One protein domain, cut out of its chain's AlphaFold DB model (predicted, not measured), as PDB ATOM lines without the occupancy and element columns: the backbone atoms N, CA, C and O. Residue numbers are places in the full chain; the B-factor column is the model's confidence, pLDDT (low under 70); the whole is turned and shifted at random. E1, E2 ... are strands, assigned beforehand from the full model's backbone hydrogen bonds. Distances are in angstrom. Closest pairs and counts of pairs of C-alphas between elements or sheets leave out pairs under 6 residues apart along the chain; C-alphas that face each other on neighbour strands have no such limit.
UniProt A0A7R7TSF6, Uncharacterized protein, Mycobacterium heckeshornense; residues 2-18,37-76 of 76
ATOM      1  N   VAL A   2      10.303 -20.299 -34.809       92.56
ATOM      2  CA  VAL A   2       8.984 -20.540 -35.410       92.56
ATOM      3  C   VAL A   2       8.375 -19.169 -35.689       92.56
ATOM      4  O   VAL A   2       8.676 -18.216 -34.961       92.56
ATOM      5  N   ARG A   3       7.575 -19.051 -36.744       96.31
ATOM      6  CA  ARG A   3       7.029 -17.776 -37.218       96.31
ATOM      7  C   ARG A   3       5.581 -17.973 -37.631       96.31
ATOM      8  O   ARG A   3       5.281 -18.846 -38.438       96.31
ATOM      9  N   ALA A   4       4.699 -17.148 -37.076       96.06
ATOM     10  CA  ALA A   4       3.311 -17.096 -37.502       96.06
ATOM     11  C   ALA A   4       3.193 -16.391 -38.869       96.06
ATOM     12  O   ALA A   4       3.952 -15.452 -39.130       96.06
ATOM     13  N   PRO A   5       2.249 -16.810 -39.724       96.44
ATOM     14  CA  PRO A   5       1.984 -16.140 -40.986       96.44
ATOM     15  C   PRO A   5       1.272 -14.804 -40.748       96.44
ATOM     16  O   PRO A   5       0.638 -14.596 -39.712       96.44
ATOM     17  N   SER A   6       1.348 -13.891 -41.719       90.81
ATOM     18  CA  SER A   6       0.681 -12.580 -41.629       90.81
ATOM     19  C   SER A   6      -0.838 -12.653 -41.810       90.81
ATOM     20  O   SER A   6      -1.551 -11.749 -41.382       90.81
ATOM     21  N   THR A   7      -1.338 -13.726 -42.425       92.19
ATOM     22  CA  THR A   7      -2.766 -14.026 -42.582       92.19
ATOM     23  C   THR A   7      -3.059 -15.446 -42.098       92.19
ATOM     24  O   THR A   7      -2.164 -16.292 -42.154       92.19
ATOM     25  N   PRO A   8      -4.289 -15.748 -41.643       94.56
ATOM     26  CA  PRO A   8      -4.661 -17.107 -41.261       94.56
ATOM     27  C   PRO A   8      -4.445 -18.100 -42.407       94.56
ATOM     28  O   PRO A   8      -4.770 -17.798 -43.553       94.56
ATOM     29  N   VAL A   9      -3.932 -19.286 -42.078       95.81
ATOM     30  CA  VAL A   9      -3.758 -20.412 -43.007       95.81
ATOM     31  C   VAL A   9      -4.262 -21.694 -42.353       95.81
ATOM     32  O   VAL A   9      -4.166 -21.857 -41.131       95.81
ATOM     33  N   GLN A  10      -4.783 -22.618 -43.152       95.12
ATOM     34  CA  GLN A  10      -5.126 -23.963 -42.697       95.12
ATOM     35  C   GLN A  10      -3.916 -24.887 -42.844       95.12
ATOM     36  O   GLN A  10      -3.413 -25.095 -43.949       95.12
ATOM     37  N   ILE A  11      -3.460 -25.460 -41.727       93.94
ATOM     38  CA  ILE A  11      -2.347 -26.415 -41.714       93.94
ATOM     39  C   ILE A  11      -2.900 -27.838 -41.770       93.94
ATOM     40  O   ILE A  11      -3.756 -28.221 -40.968       93.94
ATOM     41  N   THR A  12      -2.363 -28.634 -42.690       93.94
ATOM     42  CA  THR A  12      -2.708 -30.050 -42.852       93.94
ATOM     43  C   THR A  12      -1.475 -30.943 -42.744       93.94
ATOM     44  O   THR A  12      -0.362 -30.513 -43.048       93.94
ATOM     45  N   CYS A  13      -1.675 -32.186 -42.303       91.69
ATOM     46  CA  CYS A  13      -0.679 -33.252 -42.259       91.69
ATOM     47  C   CYS A  13      -1.239 -34.467 -43.005       91.69
ATOM     48  O   CYS A  13      -2.243 -35.049 -42.588       91.69
ATOM     49  N   GLY A  14      -0.624 -34.812 -44.141       89.06
ATOM     50  CA  GLY A  14      -1.126 -35.870 -45.019       89.06
ATOM     51  C   GLY A  14      -2.566 -35.624 -45.474       89.06
ATOM     52  O   GLY A  14      -3.377 -36.518 -45.350       89.06
ATOM     53  N   SER A  15      -2.902 -34.408 -45.914       87.19
ATOM     54  CA  SER A  15      -4.258 -33.967 -46.309       87.19
ATOM     55  C   SER A  15      -5.304 -33.813 -45.193       87.19
ATOM     56  O   SER A  15      -6.336 -33.190 -45.438       87.19
ATOM     57  N   ALA A  16      -5.075 -34.326 -43.981       90.81
ATOM     58  CA  ALA A  16      -5.972 -34.096 -42.846       90.81
ATOM     59  C   ALA A  16      -5.639 -32.775 -42.129       90.81
ATOM     60  O   ALA A  16      -4.454 -32.451 -41.999       90.81
ATOM     61  N   PRO A  17      -6.631 -32.026 -41.612       91.69
ATOM     62  CA  PRO A  17      -6.379 -30.888 -40.728       91.69
ATOM     63  C   PRO A  17      -5.503 -31.281 -39.534       91.69
ATOM     64  O   PRO A  17      -5.622 -32.384 -38.992       91.69
ATOM     65  N   MET A  18      -4.614 -30.381 -39.109       89.31
ATOM     66  CA  MET A  18      -3.845 -30.597 -37.883       89.31
ATOM     67  C   MET A  18      -4.783 -30.707 -36.679       89.31
ATOM     68  O   MET A  18      -5.678 -29.887 -36.493       89.31
ATOM     69  N   THR A  37       6.936 -37.053 -49.686       85.50
ATOM     70  CA  THR A  37       7.985 -36.817 -48.693       85.50
ATOM     71  C   THR A  37       7.354 -36.680 -47.311       85.50
ATOM     72  O   THR A  37       6.488 -35.828 -47.097       85.50
ATOM     73  N   GLY A  38       7.788 -37.523 -46.379       89.94
ATOM     74  CA  GLY A  38       7.335 -37.479 -44.994       89.94
ATOM     75  C   GLY A  38       7.874 -36.283 -44.208       89.94
ATOM     76  O   GLY A  38       8.670 -35.472 -44.683       89.94
ATOM     77  N   VAL A  39       7.433 -36.203 -42.960       93.31
ATOM     78  CA  VAL A  39       7.879 -35.229 -41.969       93.31
ATOM     79  C   VAL A  39       9.008 -35.810 -41.142       93.31
ATOM     80  O   VAL A  39       8.865 -36.860 -40.511       93.31
ATOM     81  N   GLU A  40      10.109 -35.072 -41.097       94.12
ATOM     82  CA  GLU A  40      11.269 -35.377 -40.278       94.12
ATOM     83  C   GLU A  40      11.149 -34.729 -38.892       94.12
ATOM     84  O   GLU A  40      10.878 -33.531 -38.750       94.12
ATOM     85  N   LEU A  41      11.406 -35.522 -37.851       95.00
ATOM     86  CA  LEU A  41      11.440 -35.042 -36.475       95.00
ATOM     87  C   LEU A  41      12.561 -34.012 -36.279       95.00
ATOM     88  O   LEU A  41      13.704 -34.219 -36.684       95.00
ATOM     89  N   GLY A  42      12.241 -32.909 -35.604       94.38
ATOM     90  CA  GLY A  42      13.196 -31.865 -35.234       94.38
ATOM     91  C   GLY A  42      13.564 -30.921 -36.378       94.38
ATOM     92  O   GLY A  42      14.333 -29.979 -36.166       94.38
ATOM     93  N   LYS A  43      13.017 -31.124 -37.583       94.88
ATOM     94  CA  LYS A  43      13.223 -30.214 -38.710       94.88
ATOM     95  C   LYS A  43      12.244 -29.048 -38.666       94.88
ATOM     96  O   LYS A  43      11.096 -29.160 -38.224       94.88
ATOM     97  N   ARG A  44      12.734 -27.904 -39.136       95.94
ATOM     98  CA  ARG A  44      11.931 -26.706 -39.363       95.94
ATOM     99  C   ARG A  44      11.444 -26.713 -40.796       95.94
ATOM    100  O   ARG A  44      12.212 -27.054 -41.689       95.94
ATOM    101  N   TYR A  45      10.194 -26.330 -40.986       96.00
ATOM    102  CA  TYR A  45       9.541 -26.282 -42.281       96.00
ATOM    103  C   TYR A  45       8.960 -24.894 -42.511       96.00
ATOM    104  O   TYR A  45       8.466 -24.282 -41.561       96.00
ATOM    105  N   HIS A  46       8.995 -24.407 -43.749       96.38
ATOM    106  CA  HIS A  46       8.479 -23.086 -44.091       96.38
ATOM    107  C   HIS A  46       7.598 -23.087 -45.341       96.38
ATOM    108  O   HIS A  46       7.792 -23.884 -46.262       96.38
ATOM    109  N   ASP A  47       6.655 -22.145 -45.371       95.94
ATOM    110  CA  ASP A  47       5.923 -21.731 -46.570       95.94
ATOM    111  C   ASP A  47       6.332 -20.298 -46.920       95.94
ATOM    112  O   ASP A  47       6.080 -19.357 -46.167       95.94
ATOM    113  N   ARG A  48       6.970 -20.119 -48.083       93.56
ATOM    114  CA  ARG A  48       7.436 -18.798 -48.534       93.56
ATOM    115  C   ARG A  48       6.282 -17.844 -48.843       93.56
ATOM    116  O   ARG A  48       6.499 -16.640 -48.793       93.56
ATOM    117  N   VAL A  49       5.099 -18.366 -49.178       94.81
ATOM    118  CA  VAL A  49       3.949 -17.543 -49.577       94.81
ATOM    119  C   VAL A  49       3.311 -16.878 -48.359       94.81
ATOM    120  O   VAL A  49       3.086 -15.674 -48.372       94.81
ATOM    121  N   SER A  50       3.051 -17.642 -47.295       95.31
ATOM    122  CA  SER A  50       2.452 -17.109 -46.061       95.31
ATOM    123  C   SER A  50       3.469 -16.558 -45.056       95.31
ATOM    124  O   SER A  50       3.086 -15.855 -44.120       95.31
ATOM    125  N   GLY A  51       4.756 -16.890 -45.216       94.81
ATOM    126  CA  GLY A  51       5.802 -16.595 -44.234       94.81
ATOM    127  C   GLY A  51       5.742 -17.484 -42.986       94.81
ATOM    128  O   GLY A  51       6.411 -17.189 -41.998       94.81
ATOM    129  N   LEU A  52       4.944 -18.556 -43.008       96.62
ATOM    130  CA  LEU A  52       4.841 -19.523 -41.919       96.62
ATOM    131  C   LEU A  52       6.161 -20.289 -41.747       96.62
ATOM    132  O   LEU A  52       6.700 -20.823 -42.715       96.62
ATOM    133  N   GLU A  53       6.620 -20.429 -40.502       96.75
ATOM    134  CA  GLU A  53       7.680 -21.363 -40.106       96.75
ATOM    135  C   GLU A  53       7.208 -22.212 -38.920       96.75
ATOM    136  O   GLU A  53       6.820 -21.678 -37.876       96.75
ATOM    137  N   VAL A  54       7.304 -23.534 -39.043       95.12
ATOM    138  CA  VAL A  54       6.914 -24.493 -37.998       95.12
ATOM    139  C   VAL A  54       8.061 -25.435 -37.655       95.12
ATOM    140  O   VAL A  54       8.900 -25.759 -38.494       95.12
ATOM    141  N   LEU A  55       8.091 -25.904 -36.409       95.38
ATOM    142  CA  LEU A  55       8.965 -26.985 -35.962       95.38
ATOM    143  C   LEU A  55       8.148 -28.273 -35.880       95.38
ATOM    144  O   LEU A  55       7.157 -28.327 -35.151       95.38
ATOM    145  N   CYS A  56       8.577 -29.317 -36.582       93.75
ATOM    146  CA  CYS A  56       7.942 -30.624 -36.469       93.75
ATOM    147  C   CYS A  56       8.523 -31.391 -35.275       93.75
ATOM    148  O   CYS A  56       9.697 -31.754 -35.269       93.75
ATOM    149  N   ILE A  57       7.694 -31.643 -34.258       93.38
ATOM    150  CA  ILE A  57       8.068 -32.378 -33.032       93.38
ATOM    151  C   ILE A  57       7.634 -33.852 -33.050       93.38
ATOM    152  O   ILE A  57       7.831 -34.569 -32.074       93.38
ATOM    153  N   GLN A  58       7.050 -34.308 -34.157       90.19
ATOM    154  CA  GLN A  58       6.682 -35.699 -34.399       90.19
ATOM    155  C   GLN A  58       6.940 -36.028 -35.874       90.19
ATOM    156  O   GLN A  58       6.590 -35.229 -36.743       90.19
ATOM    157  N   ALA A  59       7.538 -37.189 -36.152       92.19
ATOM    158  CA  ALA A  59       7.699 -37.690 -37.517       92.19
ATOM    159  C   ALA A  59       6.374 -38.244 -38.078       92.19
ATOM    160  O   ALA A  59       5.479 -38.637 -37.323       92.19
ATOM    161  N   GLY A  60       6.259 -38.313 -39.404       89.12
ATOM    162  CA  GLY A  60       5.076 -38.860 -40.071       89.12
ATOM    163  C   GLY A  60       5.293 -39.111 -41.559       89.12
ATOM    164  O   GLY A  60       6.191 -38.538 -42.162       89.12
ATOM    165  N   ALA A  61       4.473 -39.969 -42.164       89.75
ATOM    166  CA  ALA A  61       4.583 -40.290 -43.591       89.75
ATOM    167  C   ALA A  61       3.975 -39.212 -44.508       89.75
ATOM    168  O   ALA A  61       4.349 -39.110 -45.670       89.75
ATOM    169  N   GLY A  62       3.029 -38.419 -43.997       89.06
ATOM    170  CA  GLY A  62       2.342 -37.384 -44.767       89.06
ATOM    171  C   GLY A  62       3.071 -36.042 -44.723       89.06
ATOM    172  O   GLY A  62       3.564 -35.683 -43.656       89.06
ATOM    173  N   PRO A  63       3.098 -35.278 -45.829       92.06
ATOM    174  CA  PRO A  63       3.704 -33.952 -45.853       92.06
ATOM    175  C   PRO A  63       2.878 -32.955 -45.030       92.06
ATOM    176  O   PRO A  63       1.668 -33.134 -44.851       92.06
ATOM    177  N   ILE A  64       3.520 -31.873 -44.575       94.12
ATOM    178  CA  ILE A  64       2.816 -30.697 -44.041       94.12
ATOM    179  C   ILE A  64       2.497 -29.740 -45.186       94.12
ATOM    180  O   ILE A  64       3.353 -29.491 -46.035       94.12
ATOM    181  N   ALA A  65       1.292 -29.172 -45.185       95.19
ATOM    182  CA  ALA A  65       0.890 -28.152 -46.146       95.19
ATOM    183  C   ALA A  65       0.121 -26.994 -45.488       95.19
ATOM    184  O   ALA A  65      -0.619 -27.212 -44.526       95.19
ATOM    185  N   ALA A  66       0.274 -25.786 -46.039       96.50
ATOM    186  CA  ALA A  66      -0.491 -24.584 -45.702       96.50
ATOM    187  C   ALA A  66      -1.420 -24.233 -46.872       96.50
ATOM    188  O   ALA A  66      -0.951 -23.970 -47.980       96.50
ATOM    189  N   ASP A  67      -2.734 -24.286 -46.647       96.12
ATOM    190  CA  ASP A  67      -3.770 -24.130 -47.683       96.12
ATOM    191  C   ASP A  67      -3.508 -25.006 -48.926       96.12
ATOM    192  O   ASP A  67      -3.640 -24.573 -50.071       96.12
ATOM    193  N   GLY A  68      -3.043 -26.239 -48.700       94.06
ATOM    194  CA  GLY A  68      -2.697 -27.192 -49.758       94.06
ATOM    195  C   GLY A  68      -1.320 -26.992 -50.407       94.06
ATOM    196  O   GLY A  68      -0.892 -27.861 -51.163       94.06
ATOM    197  N   ARG A  69      -0.585 -25.915 -50.095       94.50
ATOM    198  CA  ARG A  69       0.806 -25.731 -50.545       94.50
ATOM    199  C   ARG A  69       1.761 -26.525 -49.646       94.50
ATOM    200  O   ARG A  69       1.770 -26.263 -48.442       94.50
ATOM    201  N   PRO A  70       2.565 -27.462 -50.178       93.88
ATOM    202  CA  PRO A  70       3.542 -28.196 -49.380       93.88
ATOM    203  C   PRO A  70       4.551 -27.259 -48.712       93.88
ATOM    204  O   PRO A  70       5.054 -26.329 -49.342       93.88
ATOM    205  N   LEU A  71       4.869 -27.520 -47.448       95.12
ATOM    206  CA  LEU A  71       5.981 -26.859 -46.776       95.12
ATOM    207  C   LEU A  71       7.292 -27.585 -47.090       95.12
ATOM    208  O   LEU A  71       7.326 -28.798 -47.299       95.12
ATOM    209  N   HIS A  72       8.392 -26.840 -47.041       95.19
ATOM    210  CA  HIS A  72       9.729 -27.357 -47.325       95.19
ATOM    211  C   HIS A  72      10.635 -27.242 -46.108       95.19
ATOM    212  O   HIS A  72      10.463 -26.327 -45.308       95.19
ATOM    213  N   VAL A  73      11.614 -28.142 -45.982       95.12
ATOM    214  CA  VAL A  73      12.625 -28.045 -44.925       95.12
ATOM    215  C   VAL A  73      13.379 -26.721 -45.066       95.12
ATOM    216  O   VAL A  73      13.903 -26.387 -46.133       95.12
ATOM    217  N   LEU A  74      13.429 -25.970 -43.970       93.06
ATOM    218  CA  LEU A  74      14.186 -24.737 -43.857       93.06
ATOM    219  C   LEU A  74      15.656 -25.088 -43.603       93.06
ATOM    220  O   LEU A  74      16.029 -25.494 -42.498       93.06
ATOM    221  N   HIS A  75      16.475 -24.944 -44.641       86.62
ATOM    222  CA  HIS A  75      17.929 -25.056 -44.558       86.62
ATOM    223  C   HIS A  75      18.529 -23.734 -44.054       86.62
ATOM    224  O   HIS A  75      18.043 -22.663 -44.427       86.62
ATOM    225  N   PHE A  76      19.547 -23.827 -43.194       68.38
ATOM    226  CA  PHE A  76      20.354 -22.693 -42.723       68.38
ATOM    227  C   PHE A  76      21.578 -22.521 -43.607       68.38
ATOM    228  O   PHE A  76      22.119 -23.568 -44.030       68.38
TER     229      PHE A  76
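Overview. This is residues 2 to 18 and 37 to 76 of the 76 residues of an uncharacterized protein of Mycobacterium heckeshornense (UniProt A0A7R7TSF6). Little regular structure is present: loops join two small two-stranded ribbons, E1 with E4 and the hairpin E2 and E3, and residues 72 to 73 near the end pair with E2. The printed part has 57 residues, no named helix and four strands, E1 to E4 in chain order. Both sheets are antiparallel; the class is all strand, with 14 residues in named elements. The whole is compact, radius of gyration of the C-alphas 10.3 A, spans 28 by 27 by 15 A.

Arrangement. E1, residues 11 to 13, is antiparallel to E4, residues 64 to 66, at 157 degrees; N 12 and O 65 are 2.9 A apart, within hydrogen-bond range. E2, residues 44 to 47, and E3, residues 52 to 55, form an antiparallel hairpin at 162 degrees; N 45 and O 54 are 2.9 A apart, within hydrogen-bond range. The closest C-alphas of E2 and E4, Asp 47 and Ala 66, are 7.1 A apart. E1 and E3 are apart.

Along the chain. E1 begins at C-alpha 11 (-2.347, -26.415, -41.714) and spans 7.1 A. E2 spans 10.6 A and E3 10.4 A. E4, 7.1 A, ends at C-alpha 66 (-0.491, -24.584, -45.702).

Size, cuts and confidence. Residues 19 to 36 are cut out, C-alphas 18 and 37 standing 17.2 A apart. Residue 76 alone is under pLDDT 70.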